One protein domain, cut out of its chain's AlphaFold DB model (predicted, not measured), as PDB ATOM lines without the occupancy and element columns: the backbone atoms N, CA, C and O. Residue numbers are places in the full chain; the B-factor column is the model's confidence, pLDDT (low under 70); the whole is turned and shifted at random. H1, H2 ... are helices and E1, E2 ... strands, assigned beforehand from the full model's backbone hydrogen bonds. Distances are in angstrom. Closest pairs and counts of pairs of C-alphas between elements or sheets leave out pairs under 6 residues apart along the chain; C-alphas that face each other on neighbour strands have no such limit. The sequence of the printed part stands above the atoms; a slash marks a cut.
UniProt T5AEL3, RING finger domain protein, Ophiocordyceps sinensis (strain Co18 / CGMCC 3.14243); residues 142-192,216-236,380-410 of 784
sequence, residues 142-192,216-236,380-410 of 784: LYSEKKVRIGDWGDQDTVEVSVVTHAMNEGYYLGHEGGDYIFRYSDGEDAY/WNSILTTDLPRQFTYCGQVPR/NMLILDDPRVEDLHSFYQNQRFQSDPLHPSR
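AT A GLANCE: This is residues 142 to 192, 216 to 236 and 380 to 410 of the 784 residues of the protein "RING finger domain protein" of Ophiocordyceps sinensis (strain Co18 / CGMCC 3.14243) (UniProt T5AEL3). There is little regular structure here: an E1 and E2 hairpin packs, through E2, on edge strand E5 of the small sheet E4 E3 E5, whose other edge H1 grazes. The 103 printed residues, 36 in named elements, run E1 E2 E3 E4 E5 H1, mostly strand; the three-stranded sheet is mixed. It spans 45 by 28 by 23 A and is only just compact, close to loose, radius of gyration 15.0 A.

IN THESE COORDINATES: Find C-alpha 144 at (-54.919, 0.535, -15.817); E1 runs 18.9 A to residue 150. Find E2 at 159 to 166, 21.6 A, E3 at 181 to 185, E4 at 228 to 233, E5 at 381 to 384, and H1, 392 to 397, ending at (-42.951, -18.590, -14.848).

HOW THE PARTS SIT: Antiparallel E1 and E2 have N 148 and O 161 at 2.8 A. The closest C-alphas of E2 and E5 are Val 164 and Leu 384, 4.8 A. E5 is parallel to E3, N 183 to O 382 2.8 A; E3 is antiparallel to E4, N 184 to O 229 2.8 A. H1 only grazes the sheet with residues 392 to 393; 1 of 2 O i to N i+4 pairs is within hydrogen-bond range.

THE WHOLE: Cuts leave 19.0 A between C-alphas 192 and 216, 13.4 A between 236 and 380. E2 to E3 is long. Residues 142, 168 to 174, 189 to 192 and 216 to 225 are under 70.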
ATOM      1  N   LEU A 142     -59.379  -4.191 -14.585       65.81
ATOM      2  CA  LEU A 142     -58.459  -5.283 -14.207       65.81
ATOM      3  C   LEU A 142     -56.991  -4.837 -14.240       65.81
ATOM      4  O   LEU A 142     -56.169  -5.308 -13.460       65.81
ATOM      5  N   TYR A 143     -56.702  -3.899 -15.131       74.56
ATOM      6  CA  TYR A 143     -55.438  -3.212 -15.295       74.56
ATOM      7  C   TYR A 143     -55.735  -1.759 -15.680       74.56
ATOM      8  O   TYR A 143     -56.812  -1.438 -16.191       74.56
ATOM      9  N   SER A 144     -54.805  -0.857 -15.386       81.69
ATOM     10  CA  SER A 144     -54.919   0.535 -15.817       81.69
ATOM     11  C   SER A 144     -54.282   0.674 -17.194       81.69
ATOM     12  O   SER A 144     -53.135   0.284 -17.379       81.69
ATOM     13  N   GLU A 145     -55.032   1.215 -18.152       89.50
ATOM     14  CA  GLU A 145     -54.514   1.596 -19.465       89.50
ATOM     15  C   GLU A 145     -54.365   3.114 -19.544       89.50
ATOM     16  O   GLU A 145     -55.296   3.853 -19.190       89.50
ATOM     17  N   LYS A 146     -53.235   3.576 -20.076       93.12
ATOM     18  CA  LYS A 146     -53.073   4.928 -20.610       93.12
ATOM     19  C   LYS A 146     -52.979   4.850 -22.128       93.12
ATOM     20  O   LYS A 146     -52.403   3.917 -22.671       93.12
ATOM     21  N   LYS A 147     -53.567   5.817 -22.825       94.62
ATOM     22  CA  LYS A 147     -53.419   5.916 -24.277       94.62
ATOM     23  C   LYS A 147     -52.219   6.788 -24.594       94.62
ATOM     24  O   LYS A 147     -52.186   7.938 -24.164       94.62
ATOM     25  N   VAL A 148     -51.276   6.250 -25.351       94.19
ATOM     26  CA  VAL A 148     -50.088   6.960 -25.832       94.19
ATOM     27  C   VAL A 148     -50.238   7.171 -27.331       94.19
ATOM     28  O   VAL A 148     -50.697   6.286 -28.046       94.19
ATOM     29  N   ARG A 149     -49.896   8.360 -27.824       91.25
ATOM     30  CA  ARG A 149     -49.901   8.647 -29.264       91.25
ATOM     31  C   ARG A 149     -48.547   8.311 -29.863       91.25
ATOM     32  O   ARG A 149     -47.531   8.756 -29.342       91.25
ATOM     33  N   ILE A 150     -48.555   7.573 -30.968       92.00
ATOM     34  CA  ILE A 150     -47.379   7.297 -31.793       92.00
ATOM     35  C   ILE A 150     -47.525   8.090 -33.098       92.00
ATOM     36  O   ILE A 150     -48.465   7.865 -33.867       92.00
ATOM     37  N   GLY A 151     -46.603   9.029 -33.326       85.81
ATOM     38  CA  GLY A 151     -46.558   9.925 -34.490       85.81
ATOM     39  C   GLY A 151     -46.457  11.406 -34.106       85.81
ATOM     40  O   GLY A 151     -46.710  11.772 -32.955       85.81
ATOM     41  N   ASP A 152     -46.100  12.250 -35.074       83.31
ATOM     42  CA  ASP A 152     -45.892  13.681 -34.854       83.31
ATOM     43  C   ASP A 152     -47.207  14.459 -34.725       83.31
ATOM     44  O   ASP A 152     -48.265  14.091 -35.246       83.31
ATOM     45  N   TRP A 153     -47.151  15.579 -34.003       77.00
ATOM     46  CA  TRP A 153     -48.307  16.446 -33.800       77.00
ATOM     47  C   TRP A 153     -48.798  17.033 -35.126       77.00
ATOM     48  O   TRP A 153     -48.198  17.956 -35.668       77.00
ATOM     49  N   GLY A 154     -49.952  16.551 -35.593       79.00
ATOM     50  CA  GLY A 154     -50.616  17.049 -36.801       79.00
ATOM     51  C   GLY A 154     -50.609  16.072 -37.973       79.00
ATOM     52  O   GLY A 154     -51.332  16.318 -38.941       79.00
ATOM     53  N   ASP A 155     -49.888  14.955 -37.869       85.62
ATOM     54  CA  ASP A 155     -49.900  13.928 -38.905       85.62
ATOM     55  C   ASP A 155     -51.196  13.120 -38.883       85.62
ATOM     56  O   ASP A 155     -51.689  12.686 -37.834       85.62
ATOM     57  N   GLN A 156     -51.741  12.880 -40.080       85.56
ATOM     58  CA  GLN A 156     -52.934  12.048 -40.269       85.56
ATOM     59  C   GLN A 156     -52.694  10.591 -39.864       85.56
ATOM     60  O   GLN A 156     -53.644   9.891 -39.524       85.56
ATOM     61  N   ASP A 157     -51.429  10.169 -39.820       85.88
ATOM     62  CA  ASP A 157     -51.040   8.814 -39.448       85.88
ATOM     63  C   ASP A 157     -50.814   8.655 -37.934       85.88
ATOM     64  O   ASP A 157     -50.249   7.652 -37.497       85.88
ATOM     65  N   THR A 158     -51.202   9.630 -37.109       88.62
ATOM     66  CA  THR A 158     -51.106   9.494 -35.650       88.62
ATOM     67  C   THR A 158     -52.058   8.411 -35.146       88.62
ATOM     68  O   THR A 158     -53.270   8.478 -35.355       88.62
ATOM     69  N   VAL A 159     -51.516   7.409 -34.447       93.56
ATOM     70  CA  VAL A 159     -52.319   6.325 -33.860       93.56
ATOM     71  C   VAL A 159     -52.173   6.321 -32.343       93.56
ATOM     72  O   VAL A 159     -51.083   6.491 -31.802       93.56
ATOM     73  N   GLU A 160     -53.297   6.159 -31.644       93.94
ATOM     74  CA  GLU A 160     -53.324   5.961 -30.194       93.94
ATOM     75  C   GLU A 160     -53.151   4.471 -29.882       93.94
ATOM     76  O   GLU A 160     -53.985   3.655 -30.278       93.94
ATOM     77  N   VAL A 161     -52.097   4.128 -29.144       94.75
ATOM     78  CA  VAL A 161     -51.852   2.787 -28.611       94.75
ATOM     79  C   VAL A 161     -52.211   2.734 -27.125       94.75
ATOM     80  O   VAL A 161     -51.963   3.682 -26.377       94.75
ATOM     81  N   SER A 162     -52.824   1.635 -26.688       93.75
ATOM     82  CA  SER A 162     -53.062   1.378 -25.265       93.75
ATOM     83  C   SER A 162     -51.785   0.844 -24.616       93.75
ATOM     84  O   SER A 162     -51.234  -0.160 -25.055       93.75
ATOM     85  N   VAL A 163     -51.338   1.507 -23.554       94.00
ATOM     86  CA  VAL A 163     -50.198   1.121 -22.720       94.00
ATOM     87  C   VAL A 163     -50.712   0.733 -21.342       94.00
ATOM     88  O   VAL A 163     -51.437   1.492 -20.695       94.00
ATOM     89  N   VAL A 164     -50.346  -0.455 -20.882       92.00
ATOM     90  CA  VAL A 164     -50.768  -0.997 -19.590       92.00
ATOM     91  C   VAL A 164     -49.851  -0.449 -18.498       92.00
ATOM     92  O   VAL A 164     -48.695  -0.840 -18.414       92.00
ATOM     93  N   THR A 165     -50.349   0.441 -17.642       88.81
ATOM     94  CA  THR A 165     -49.533   1.133 -16.623       88.81
ATOM     95  C   THR A 165     -49.329   0.323 -15.349       88.81
ATOM     96  O   THR A 165     -48.445   0.588 -14.546       88.81
ATOM     97  N   HIS A 166     -50.217  -0.626 -15.076       82.75
ATOM     98  CA  HIS A 166     -50.211  -1.342 -13.808       82.75
ATOM     99  C   HIS A 166     -50.627  -2.790 -14.023       82.75
ATOM    100  O   HIS A 166     -51.822  -3.093 -14.098       82.75
ATOM    101  N   ALA A 167     -49.642  -3.685 -14.045       74.31
ATOM    102  CA  ALA A 167     -49.834  -5.130 -14.006       74.31
ATOM    103  C   ALA A 167     -49.983  -5.576 -12.540       74.31
ATOM    104  O   ALA A 167     -49.224  -6.382 -12.016       74.31
ATOM    105  N   MET A 168     -50.968  -5.008 -11.834       60.72
ATOM    106  CA  MET A 168     -51.159  -5.205 -10.385       60.72
ATOM    107  C   MET A 168     -51.582  -6.630 -10.003       60.72
ATOM    108  O   MET A 168     -51.718  -6.928  -8.817       60.72
ATOM    109  N   ASN A 169     -51.858  -7.498 -10.977       64.00
ATOM    110  CA  ASN A 169     -52.479  -8.784 -10.721       64.00
ATOM    111  C   ASN A 169     -51.862  -9.887 -11.582       64.00
ATOM    112  O   ASN A 169     -52.106  -9.974 -12.783       64.00
ATOM    113  N   GLU A 170     -51.115 -10.768 -10.918       59.25
ATOM    114  CA  GLU A 170     -50.424 -11.946 -11.461       59.25
ATOM    115  C   GLU A 170     -51.371 -13.045 -12.009       59.25
ATOM    116  O   GLU A 170     -51.013 -14.217 -12.077       59.25
ATOM    117  N   GLY A 171     -52.626 -12.717 -12.314       57.59
ATOM    118  CA  GLY A 171     -53.646 -13.688 -12.706       57.59
ATOM    119  C   GLY A 171     -54.268 -13.449 -14.073       57.59
ATOM    120  O   GLY A 171     -55.196 -14.177 -14.412       57.59
ATOM    121  N   TYR A 172     -53.834 -12.428 -14.815       61.66
ATOM    122  CA  TYR A 172     -54.466 -12.069 -16.079       61.66
ATOM    123  C   TYR A 172     -53.450 -12.061 -17.212       61.66
ATOM    124  O   TYR A 172     -52.645 -11.138 -17.347       61.66
ATOM    125  N   TYR A 173     -53.491 -13.113 -18.021       64.56
ATOM    126  CA  TYR A 173     -52.872 -13.128 -19.332       64.56
ATOM    127  C   TYR A 173     -53.644 -12.110 -20.179       64.56
ATOM    128  O   TYR A 173     -54.833 -12.290 -20.426       64.56
ATOM    129  N   LEU A 174     -53.012 -10.989 -20.537       67.62
ATOM    130  CA  LEU A 174     -53.620  -9.799 -21.164       67.62
ATOM    131  C   LEU A 174     -54.234 -10.051 -22.569       67.62
ATOM    132  O   LEU A 174     -54.422  -9.120 -23.342       67.62
ATOM    133  N   GLY A 175     -54.574 -11.298 -22.906       72.31
ATOM    134  CA  GLY A 175     -55.160 -11.712 -24.178       72.31
ATOM    135  C   GLY A 175     -54.145 -11.871 -25.309       72.31
ATOM    136  O   GLY A 175     -54.565 -12.024 -26.450       72.31
ATOM    137  N   HIS A 176     -52.846 -11.823 -25.006       84.44
ATOM    138  CA  HIS A 176     -51.774 -11.919 -25.998       84.44
ATOM    139  C   HIS A 176     -51.447 -13.359 -26.353       84.44
ATOM    140  O   HIS A 176     -51.410 -14.224 -25.489       84.44
ATOM    141  N   GLU A 177     -51.176 -13.639 -27.615       88.12
ATOM    142  CA  GLU A 177     -50.801 -14.981 -28.045       88.12
ATOM    143  C   GLU A 177     -49.289 -15.189 -27.889       88.12
ATOM    144  O   GLU A 177     -48.510 -14.240 -27.780       88.12
ATOM    145  N   GLY A 178     -48.852 -16.451 -27.850       90.38
ATOM    146  CA  GLY A 178     -47.422 -16.748 -27.895       90.38
ATOM    147  C   GLY A 178     -46.781 -16.086 -29.123       90.38
ATOM    148  O   GLY A 178     -47.376 -16.057 -30.198       90.38
ATOM    149  N   GLY A 179     -45.577 -15.540 -28.960       93.06
ATOM    150  CA  GLY A 179     -44.841 -14.814 -29.998       93.06
ATOM    151  C   GLY A 179     -45.201 -13.335 -30.157       93.06
ATOM    152  O   GLY A 179     -44.493 -12.646 -30.894       93.06
ATOM    153  N   ASP A 180     -46.228 -12.830 -29.464       94.19
ATOM    154  CA  ASP A 180     -46.529 -11.396 -29.447       94.19
ATOM    155  C   ASP A 180     -45.340 -10.599 -28.895       94.19
ATOM    156  O   ASP A 180     -44.667 -11.024 -27.952       94.19
ATOM    157  N   TYR A 181     -45.065  -9.442 -29.495       95.81
ATOM    158  CA  TYR A 181     -43.936  -8.601 -29.117       95.81
ATOM    159  C   TYR A 181     -44.218  -7.862 -27.819       95.81
ATOM    160  O   TYR A 181     -45.321  -7.367 -27.596       95.81
ATOM    161  N   ILE A 182     -43.204  -7.736 -26.976       94.75
ATOM    162  CA  ILE A 182     -43.314  -7.068 -25.688       94.75
ATOM    163  C   ILE A 182     -42.482  -5.794 -25.735       94.75
ATOM    164  O   ILE A 182     -41.292  -5.825 -26.041       94.75
ATOM    165  N   PHE A 183     -43.107  -4.676 -25.387       95.75
ATOM    166  CA  PHE A 183     -42.453  -3.388 -25.235       95.75
ATOM    167  C   PHE A 183     -42.655  -2.851 -23.825       95.75
ATOM    168  O   PHE A 183     -43.749  -2.920 -23.264       95.75
ATOM    169  N   ARG A 184     -41.608  -2.247 -23.272       94.12
ATOM    170  CA  ARG A 184     -41.698  -1.366 -22.114       94.12
ATOM    171  C   ARG A 184     -41.756   0.074 -22.600       94.12
ATOM    172  O   ARG A 184     -40.908   0.494 -23.377       94.12
ATOM    173  N   TYR A 185     -42.766   0.804 -22.157       94.75
ATOM    174  CA  TYR A 185     -42.916   2.228 -22.377       94.75
ATOM    175  C   TYR A 185     -42.341   2.991 -21.186       94.75
ATOM    176  O   TYR A 185     -42.666   2.670 -20.046       94.75
ATOM    177  N   SER A 186     -41.529   4.004 -21.462       91.69
ATOM    178  CA  SER A 186     -41.013   4.949 -20.473       91.69
ATOM    179  C   SER A 186     -41.584   6.326 -20.791       91.69
ATOM    180  O   SER A 186     -41.328   6.874 -21.867       91.69
ATOM    181  N   ASP A 187     -42.376   6.884 -19.873       85.12
ATOM    182  CA  ASP A 187     -42.862   8.258 -20.003       85.12
ATOM    183  C   ASP A 187     -41.649   9.199 -19.945       85.12
ATOM    184  O   ASP A 187     -40.880   9.176 -18.985       85.12
ATOM    185  N   GLY A 188     -41.420   9.978 -21.002       72.50
ATOM    186  CA  GLY A 188     -40.168  10.718 -21.218       72.50
ATOM    187  C   GLY A 188     -39.835  11.795 -20.173       72.50
ATOM    188  O   GLY A 188     -38.815  12.464 -20.318       72.50
ATOM    189  N   GLU A 189     -40.660  11.973 -19.137       66.06
ATOM    190  CA  GLU A 189     -40.402  12.894 -18.025       66.06
ATOM    191  C   GLU A 189     -39.212  12.446 -17.152       66.06
ATOM    192  O   GLU A 189     -38.465  13.304 -16.683       66.06
ATOM    193  N   ASP A 190     -38.946  11.137 -17.037       53.44
ATOM    194  CA  ASP A 190     -37.822  10.605 -16.240       53.44
ATOM    195  C   ASP A 190     -36.514  10.440 -17.047       53.44
ATOM    196  O   ASP A 190     -35.437  10.217 -16.489       53.44
ATOM    197  N   ALA A 191     -36.563  10.588 -18.377       50.22
ATOM    198  CA  ALA A 191     -35.399  10.382 -19.248       50.22
ATOM    199  C   ALA A 191     -34.291  11.440 -19.064       50.22
ATOM    200  O   ALA A 191     -33.162  11.232 -19.511       50.22
ATOM    201  N   TYR A 192     -34.592  12.560 -18.397       51.00
ATOM    202  CA  TYR A 192     -33.614  13.610 -18.109       51.00
ATOM    203  C   TYR A 192     -32.698  13.304 -16.910       51.00
ATOM    204  O   TYR A 192     -31.638  13.922 -16.827       51.00
ATOM    205  N   TRP A 216     -28.010  -1.738 -28.328       44.41
ATOM    206  CA  TRP A 216     -29.283  -1.349 -28.948       44.41
ATOM    207  C   TRP A 216     -29.472   0.164 -29.107       44.41
ATOM    208  O   TRP A 216     -30.114   0.607 -30.059       44.41
ATOM    209  N   ASN A 217     -28.871   0.972 -28.229       44.12
ATOM    210  CA  ASN A 217     -29.126   2.417 -28.160       44.12
ATOM    211  C   ASN A 217     -28.473   3.242 -29.288       44.12
ATOM    212  O   ASN A 217     -28.737   4.437 -29.394       44.12
ATOM    213  N   SER A 218     -27.620   2.640 -30.124       40.56
ATOM    214  CA  SER A 218     -26.826   3.374 -31.126       40.56
ATOM    215  C   SER A 218     -27.485   3.464 -32.516       40.56
ATOM    216  O   SER A 218     -27.149   4.345 -33.302       40.56
ATOM    217  N   ILE A 219     -28.438   2.580 -32.845       41.50
ATOM    218  CA  ILE A 219     -28.917   2.408 -34.236       41.50
ATOM    219  C   ILE A 219     -30.190   3.218 -34.560       41.50
ATOM    220  O   ILE A 219     -30.540   3.369 -35.728       41.50
ATOM    221  N   LEU A 220     -30.866   3.810 -33.572       40.84
ATOM    222  CA  LEU A 220     -32.135   4.520 -33.776       40.84
ATOM    223  C   LEU A 220     -32.030   5.972 -33.269       40.84
ATOM    224  O   LEU A 220     -32.058   6.225 -32.070       40.84
ATOM    225  N   THR A 221     -31.866   6.929 -34.189       40.22
ATOM    226  CA  THR A 221     -31.525   8.342 -33.910       40.22
ATOM    227  C   THR A 221     -32.719   9.297 -33.760       40.22
ATOM    228  O   THR A 221     -32.515  10.503 -33.633       40.22
ATOM    229  N   THR A 222     -33.960   8.806 -33.756       50.69
ATOM    230  CA  THR A 222     -35.150   9.620 -33.443       50.69
ATOM    231  C   THR A 222     -35.473   9.562 -31.941       50.69
ATOM    232  O   THR A 222     -35.126   8.604 -31.261       50.69
ATOM    233  N   ASP A 223     -36.135  10.578 -31.379       55.00
ATOM    234  CA  ASP A 223     -36.467  10.593 -29.939       55.00
ATOM    235  C   ASP A 223     -37.603   9.614 -29.561       55.00
ATOM    236  O   ASP A 223     -37.712   9.197 -28.410       55.00
ATOM    237  N   LEU A 224     -38.419   9.183 -30.530       59.88
ATOM    238  CA  LEU A 224     -39.491   8.186 -30.362       59.88
ATOM    239  C   LEU A 224     -39.003   6.794 -29.900       59.88
ATOM    240  O   LEU A 224     -39.578   6.264 -28.948       59.88
ATOM    241  N   PRO A 225     -37.953   6.183 -30.490       61.66
ATOM    242  CA  PRO A 225     -37.421   4.902 -30.025       61.66
ATOM    243  C   PRO A 225     -36.850   4.939 -28.604       61.66
ATOM    244  O   PRO A 225     -36.691   3.885 -28.004       61.66
ATOM    245  N   ARG A 226     -36.608   6.117 -28.010       76.00
ATOM    246  CA  ARG A 226     -36.187   6.210 -26.601       76.00
ATOM    247  C   ARG A 226     -37.320   5.938 -25.612       76.00
ATOM    248  O   ARG A 226     -37.045   5.611 -24.464       76.00
ATOM    249  N   GLN A 227     -38.576   6.068 -26.043       89.69
ATOM    250  CA  GLN A 227     -39.739   5.817 -25.188       89.69
ATOM    251  C   GLN A 227     -40.134   4.341 -25.137       89.69
ATOM    252  O   GLN A 227     -40.873   3.958 -24.239       89.69
ATOM    253  N   PHE A 228     -39.682   3.520 -26.089       93.31
ATOM    254  CA  PHE A 228     -40.064   2.114 -26.184       93.31
ATOM    255  C   PHE A 228     -38.827   1.224 -26.161       93.31
ATOM    256  O   PHE A 228     -38.005   1.262 -27.071       93.31
ATOM    257  N   THR A 229     -38.741   0.356 -25.163       93.38
ATOM    258  CA  THR A 229     -37.703  -0.671 -25.065       93.38
ATOM    259  C   THR A 229     -38.313  -2.012 -25.436       93.38
ATOM    260  O   THR A 229     -39.294  -2.431 -24.827       93.38
ATOM    261  N   TYR A 230     -37.755  -2.699 -26.431       94.69
ATOM    262  CA  TYR A 230     -38.164  -4.070 -26.737       94.69
ATOM    263  C   TYR A 230     -37.715  -5.008 -25.610       94.69
ATOM    264  O   TYR A 230     -36.552  -4.995 -25.214       94.69
ATOM    265  N   CYS A 231     -38.640  -5.810 -25.090       93.75
ATOM    266  CA  CYS A 231     -38.435  -6.689 -23.938       93.75
ATOM    267  C   CYS A 231     -38.616  -8.174 -24.281       93.75
ATOM    268  O   CYS A 231     -38.850  -8.969 -23.381       93.75
ATOM    269  N   GLY A 232     -38.548  -8.550 -25.561       94.19
ATOM    270  CA  GLY A 232     -38.709  -9.937 -26.002       94.19
ATOM    271  C   GLY A 232     -40.118 -10.264 -26.498       94.19
ATOM    272  O   GLY A 232     -40.863  -9.390 -26.947       94.19
ATOM    273  N   GLN A 233     -40.474 -11.549 -26.451       94.62
ATOM    274  CA  GLN A 233     -41.750 -12.069 -26.956       94.62
ATOM    275  C   GLN A 233     -42.497 -12.877 -25.904       94.62
ATOM    276  O   GLN A 233     -41.892 -13.530 -25.055       94.62
ATOM    277  N   VAL A 234     -43.823 -12.914 -26.000       92.69
ATOM    278  CA  VAL A 234     -44.639 -13.780 -25.148       92.69
ATOM    279  C   VAL A 234     -44.214 -15.242 -25.377       92.69
ATOM    280  O   VAL A 234     -44.192 -15.688 -26.527       92.69
ATOM    281  N   PRO A 235     -43.849 -16.007 -24.329       92.25
ATOM    282  CA  PRO A 235     -43.365 -17.374 -24.502       92.25
ATOM    283  C   PRO A 235     -44.379 -18.266 -25.229       92.25
ATOM    284  O   PRO A 235     -45.562 -18.276 -24.888       92.25
ATOM    285  N   ARG A 236     -43.918 -19.054 -26.209       92.69
ATOM    286  CA  ARG A 236     -44.741 -20.086 -26.865       92.69
ATOM    287  C   ARG A 236     -44.660 -21.414 -26.120       92.69
ATOM    288  O   ARG A 236     -43.775 -21.648 -25.293       92.69
ATOM    289  N   ASN A 380     -50.528  -7.545 -32.155       93.25
ATOM    290  CA  ASN A 380     -49.613  -8.572 -31.651       93.25
ATOM    291  C   ASN A 380     -48.535  -7.947 -30.747       93.25
ATOM    292  O   ASN A 380     -47.363  -8.317 -30.819       93.25
ATOM    293  N   MET A 381     -48.904  -6.910 -29.986       95.00
ATOM    294  CA  MET A 381     -47.980  -6.153 -29.145       95.00
ATOM    295  C   MET A 381     -48.547  -5.945 -27.748       95.00
ATOM    296  O   MET A 381     -49.662  -5.452 -27.581       95.00
ATOM    297  N   LEU A 382     -47.733  -6.254 -26.748       93.44
ATOM    298  CA  LEU A 382     -47.963  -5.949 -25.348       93.44
ATOM    299  C   LEU A 382     -47.073  -4.769 -24.954       93.44
ATOM    300  O   LEU A 382     -45.856  -4.918 -24.893       93.44
ATOM    301  N   ILE A 383     -47.668  -3.608 -24.670       94.75
ATOM    302  CA  ILE A 383     -46.922  -2.423 -24.222       94.75
ATOM    303  C   ILE A 383     -47.202  -2.158 -22.743       94.75
ATOM    304  O   ILE A 383     -48.346  -1.912 -22.352       94.75
ATOM    305  N   LEU A 384     -46.153  -2.197 -21.927       93.44
ATOM    306  CA  LEU A 384     -46.206  -2.083 -20.472       93.44
ATOM    307  C   LEU A 384     -45.485  -0.831 -19.982       93.44
ATOM    308  O   LEU A 384     -44.379  -0.546 -20.409       93.44
ATOM    309  N   ASP A 385     -46.066  -0.151 -19.011       93.06
ATOM    310  CA  ASP A 385     -45.490   0.978 -18.281       93.06
ATOM    311  C   ASP A 385     -45.584   0.681 -16.779       93.06
ATOM    312  O   ASP A 385     -46.294   1.357 -16.045       93.06
ATOM    313  N   ASP A 386     -44.960  -0.413 -16.325       89.56
ATOM    314  CA  ASP A 386     -44.914  -0.768 -14.900       89.56
ATOM    315  C   ASP A 386     -43.457  -0.940 -14.440       89.56
ATOM    316  O   ASP A 386     -42.830  -1.953 -14.763       89.56
ATOM    317  N   PRO A 387     -42.906   0.012 -13.663       87.06
ATOM    318  CA  PRO A 387     -41.515  -0.043 -13.214       87.06
ATOM    319  C   PRO A 387     -41.252  -1.171 -12.207       87.06
ATOM    320  O   PRO A 387     -40.102  -1.470 -11.911       87.06
ATOM    321  N   ARG A 388     -42.297  -1.807 -11.658       85.44
ATOM    322  CA  ARG A 388     -42.156  -2.888 -10.667       85.44
ATOM    323  C   ARG A 388     -41.860  -4.249 -11.287       85.44
ATOM    324  O   ARG A 388     -41.453  -5.157 -10.570       85.44
ATOM    325  N   VAL A 389     -42.113  -4.413 -12.583       85.44
ATOM    326  CA  VAL A 389     -41.855  -5.665 -13.294       85.44
ATOM    327  C   VAL A 389     -40.515  -5.530 -14.002       85.44
ATOM    328  O   VAL A 389     -40.461  -5.031 -15.124       85.44
ATOM    329  N   GLU A 390     -39.434  -5.948 -13.339       84.81
ATOM    330  CA  GLU A 390     -38.073  -5.899 -13.896       84.81
ATOM    331  C   GLU A 390     -37.916  -6.853 -15.086       84.81
ATOM    332  O   GLU A 390     -37.541  -6.416 -16.176       84.81
ATOM    333  N   ASP A 391     -38.290  -8.122 -14.898       86.50
ATOM    334  CA  ASP A 391     -38.299  -9.148 -15.940       86.50
ATOM    335  C   ASP A 391     -39.712  -9.700 -16.144       86.50
ATOM    336  O   ASP A 391     -40.274 -10.392 -15.290       86.50
ATOM    337  N   LEU A 392     -40.286  -9.418 -17.308       85.19
ATOM    338  CA  LEU A 392     -41.601  -9.925 -17.670       85.19
ATOM    339  C   LEU A 392     -41.581 -11.428 -17.983       85.19
ATOM    340  O   LEU A 392     -42.608 -12.092 -17.869       85.19
ATOM    341  N   HIS A 393     -40.437 -12.011 -18.342       87.19
ATOM    342  CA  HIS A 393     -40.359 -13.451 -18.572       87.19
ATOM    343  C   HIS A 393     -40.494 -14.241 -17.267       87.19
ATOM    344  O   HIS A 393     -41.222 -15.237 -17.240       87.19
ATOM    345  N   SER A 394     -39.909 -13.755 -16.167       86.00
ATOM    346  CA  SER A 394     -40.117 -14.311 -14.822       86.00
ATOM    347  C   SER A 394     -41.594 -14.336 -14.406       86.00
ATOM    348  O   SER A 394     -42.054 -15.278 -13.756       86.00
ATOM    349  N   PHE A 395     -42.375 -13.346 -14.848       81.94
ATOM    350  CA  PHE A 395     -43.805 -13.263 -14.575       81.94
ATOM    351  C   PHE A 395     -44.568 -14.442 -15.191       81.94
ATOM    352  O   PHE A 395     -45.389 -15.051 -14.506       81.94
ATOM    353  N   TYR A 396     -44.232 -14.855 -16.419       81.94
ATOM    354  CA  TYR A 396     -44.829 -16.040 -17.051       81.94
ATOM    355  C   TYR A 396     -44.442 -17.360 -16.365       81.94
ATOM    356  O   TYR A 396     -45.145 -18.357 -16.506       81.94
ATOM    357  N   GLN A 397     -43.354 -17.392 -15.592       84.88
ATOM    358  CA  GLN A 397     -42.951 -18.590 -14.848       84.88
ATOM    359  C   GLN A 397     -43.729 -18.765 -13.535       84.88
ATOM    360  O   GLN A 397     -43.733 -19.854 -12.954       84.88
ATOM    361  N   ASN A 398     -44.416 -17.722 -13.060       85.38
ATOM    362  CA  ASN A 398     -45.126 -17.752 -11.789       85.38
ATOM    363  C   ASN A 398     -46.304 -18.745 -11.829       85.38
ATOM    364  O   ASN A 398     -47.130 -18.767 -12.743       85.38
ATOM    365  N   GLN A 399     -46.417 -19.565 -10.783       82.88
ATOM    366  CA  GLN A 399     -47.434 -20.608 -10.651       82.88
ATOM    367  C   GLN A 399     -48.873 -20.072 -10.739       82.88
ATOM    368  O   GLN A 399     -49.784 -20.798 -11.140       82.88
ATOM    369  N   ARG A 400     -49.099 -18.796 -10.395       79.75
ATOM    370  CA  ARG A 400     -50.416 -18.164 -10.549       79.75
ATOM    371  C   ARG A 400     -50.847 -18.084 -12.017       79.75
ATOM    372  O   ARG A 400     -52.009 -18.386 -12.300       79.75
ATOM    373  N   PHE A 401     -49.918 -17.813 -12.934       78.19
ATOM    374  CA  PHE A 401     -50.170 -17.789 -14.379       78.19
ATOM    375  C   PHE A 401     -50.403 -19.162 -14.974       78.19
ATOM    376  O   PHE A 401     -51.239 -19.307 -15.858       78.19
ATOM    377  N   GLN A 402     -49.763 -20.196 -14.433       79.44
ATOM    378  CA  GLN A 402     -49.994 -21.569 -14.886       79.44
ATOM    379  C   GLN A 402     -51.450 -22.027 -14.691       79.44
ATOM    380  O   GLN A 402     -51.870 -23.017 -15.287       79.44
ATOM    381  N   SER A 403     -52.233 -21.328 -13.856       76.06
ATOM    382  CA  SER A 403     -53.667 -21.589 -13.690       76.06
ATOM    383  C   SER A 403     -54.552 -20.965 -14.777       76.06
ATOM    384  O   SER A 403     -55.719 -21.340 -14.873       76.06
ATOM    385  N   ASP A 404     -54.018 -20.073 -15.613       81.31
ATOM    386  CA  ASP A 404     -54.742 -19.460 -16.728       81.31
ATOM    387  C   ASP A 404     -55.045 -20.510 -17.821       81.31
ATOM    388  O   ASP A 404     -54.148 -21.275 -18.189       81.31
ATOM    389  N   PRO A 405     -56.291 -20.614 -18.325       80.56
ATOM    390  CA  PRO A 405     -56.633 -21.523 -19.421       80.56
ATOM    391  C   PRO A 405     -55.833 -21.278 -20.709       80.56
ATOM    392  O   PRO A 405     -55.599 -22.225 -21.459       80.56
ATOM    393  N   LEU A 406     -55.404 -20.036 -20.957       77.75
ATOM    394  CA  LEU A 406     -54.616 -19.635 -22.127       77.75
ATOM    395  C   LEU A 406     -53.106 -19.787 -21.915       77.75
ATOM    396  O   LEU A 406     -52.333 -19.548 -22.841       77.75
ATOM    397  N   HIS A 407     -52.666 -20.195 -20.720       84.81
ATOM    398  CA  HIS A 407     -51.248 -20.367 -20.445       84.81
ATOM    399  C   HIS A 407     -50.629 -21.395 -21.409       84.81
ATOM    400  O   HIS A 407     -51.175 -22.501 -21.538       84.81
ATOM    401  N   PRO A 408     -49.459 -21.108 -22.020       82.62
ATOM    402  CA  PRO A 408     -48.848 -21.989 -23.011       82.62
ATOM    403  C   PRO A 408     -48.766 -23.446 -22.546       82.62
ATOM    404  O   PRO A 408     -49.178 -24.340 -23.278       82.62
ATOM    405  N   SER A 409     -48.335 -23.697 -21.300       82.62
ATOM    406  CA  SER A 409     -48.184 -25.056 -20.736       82.62
ATOM    407  C   SER A 409     -49.472 -25.886 -20.660       82.62
ATOM    408  O   SER A 409     -49.393 -27.108 -20.540       82.62
ATOM    409  N   ARG A 410     -50.657 -25.267 -20.725       85.31
ATOM    410  CA  ARG A 410     -51.946 -25.975 -20.664       85.31
ATOM    411  C   ARG A 410     -52.525 -26.286 -22.040       85.31
ATOM    412  O   ARG A 410     -53.311 -27.227 -22.143       85.31
TER     413      ARG A 410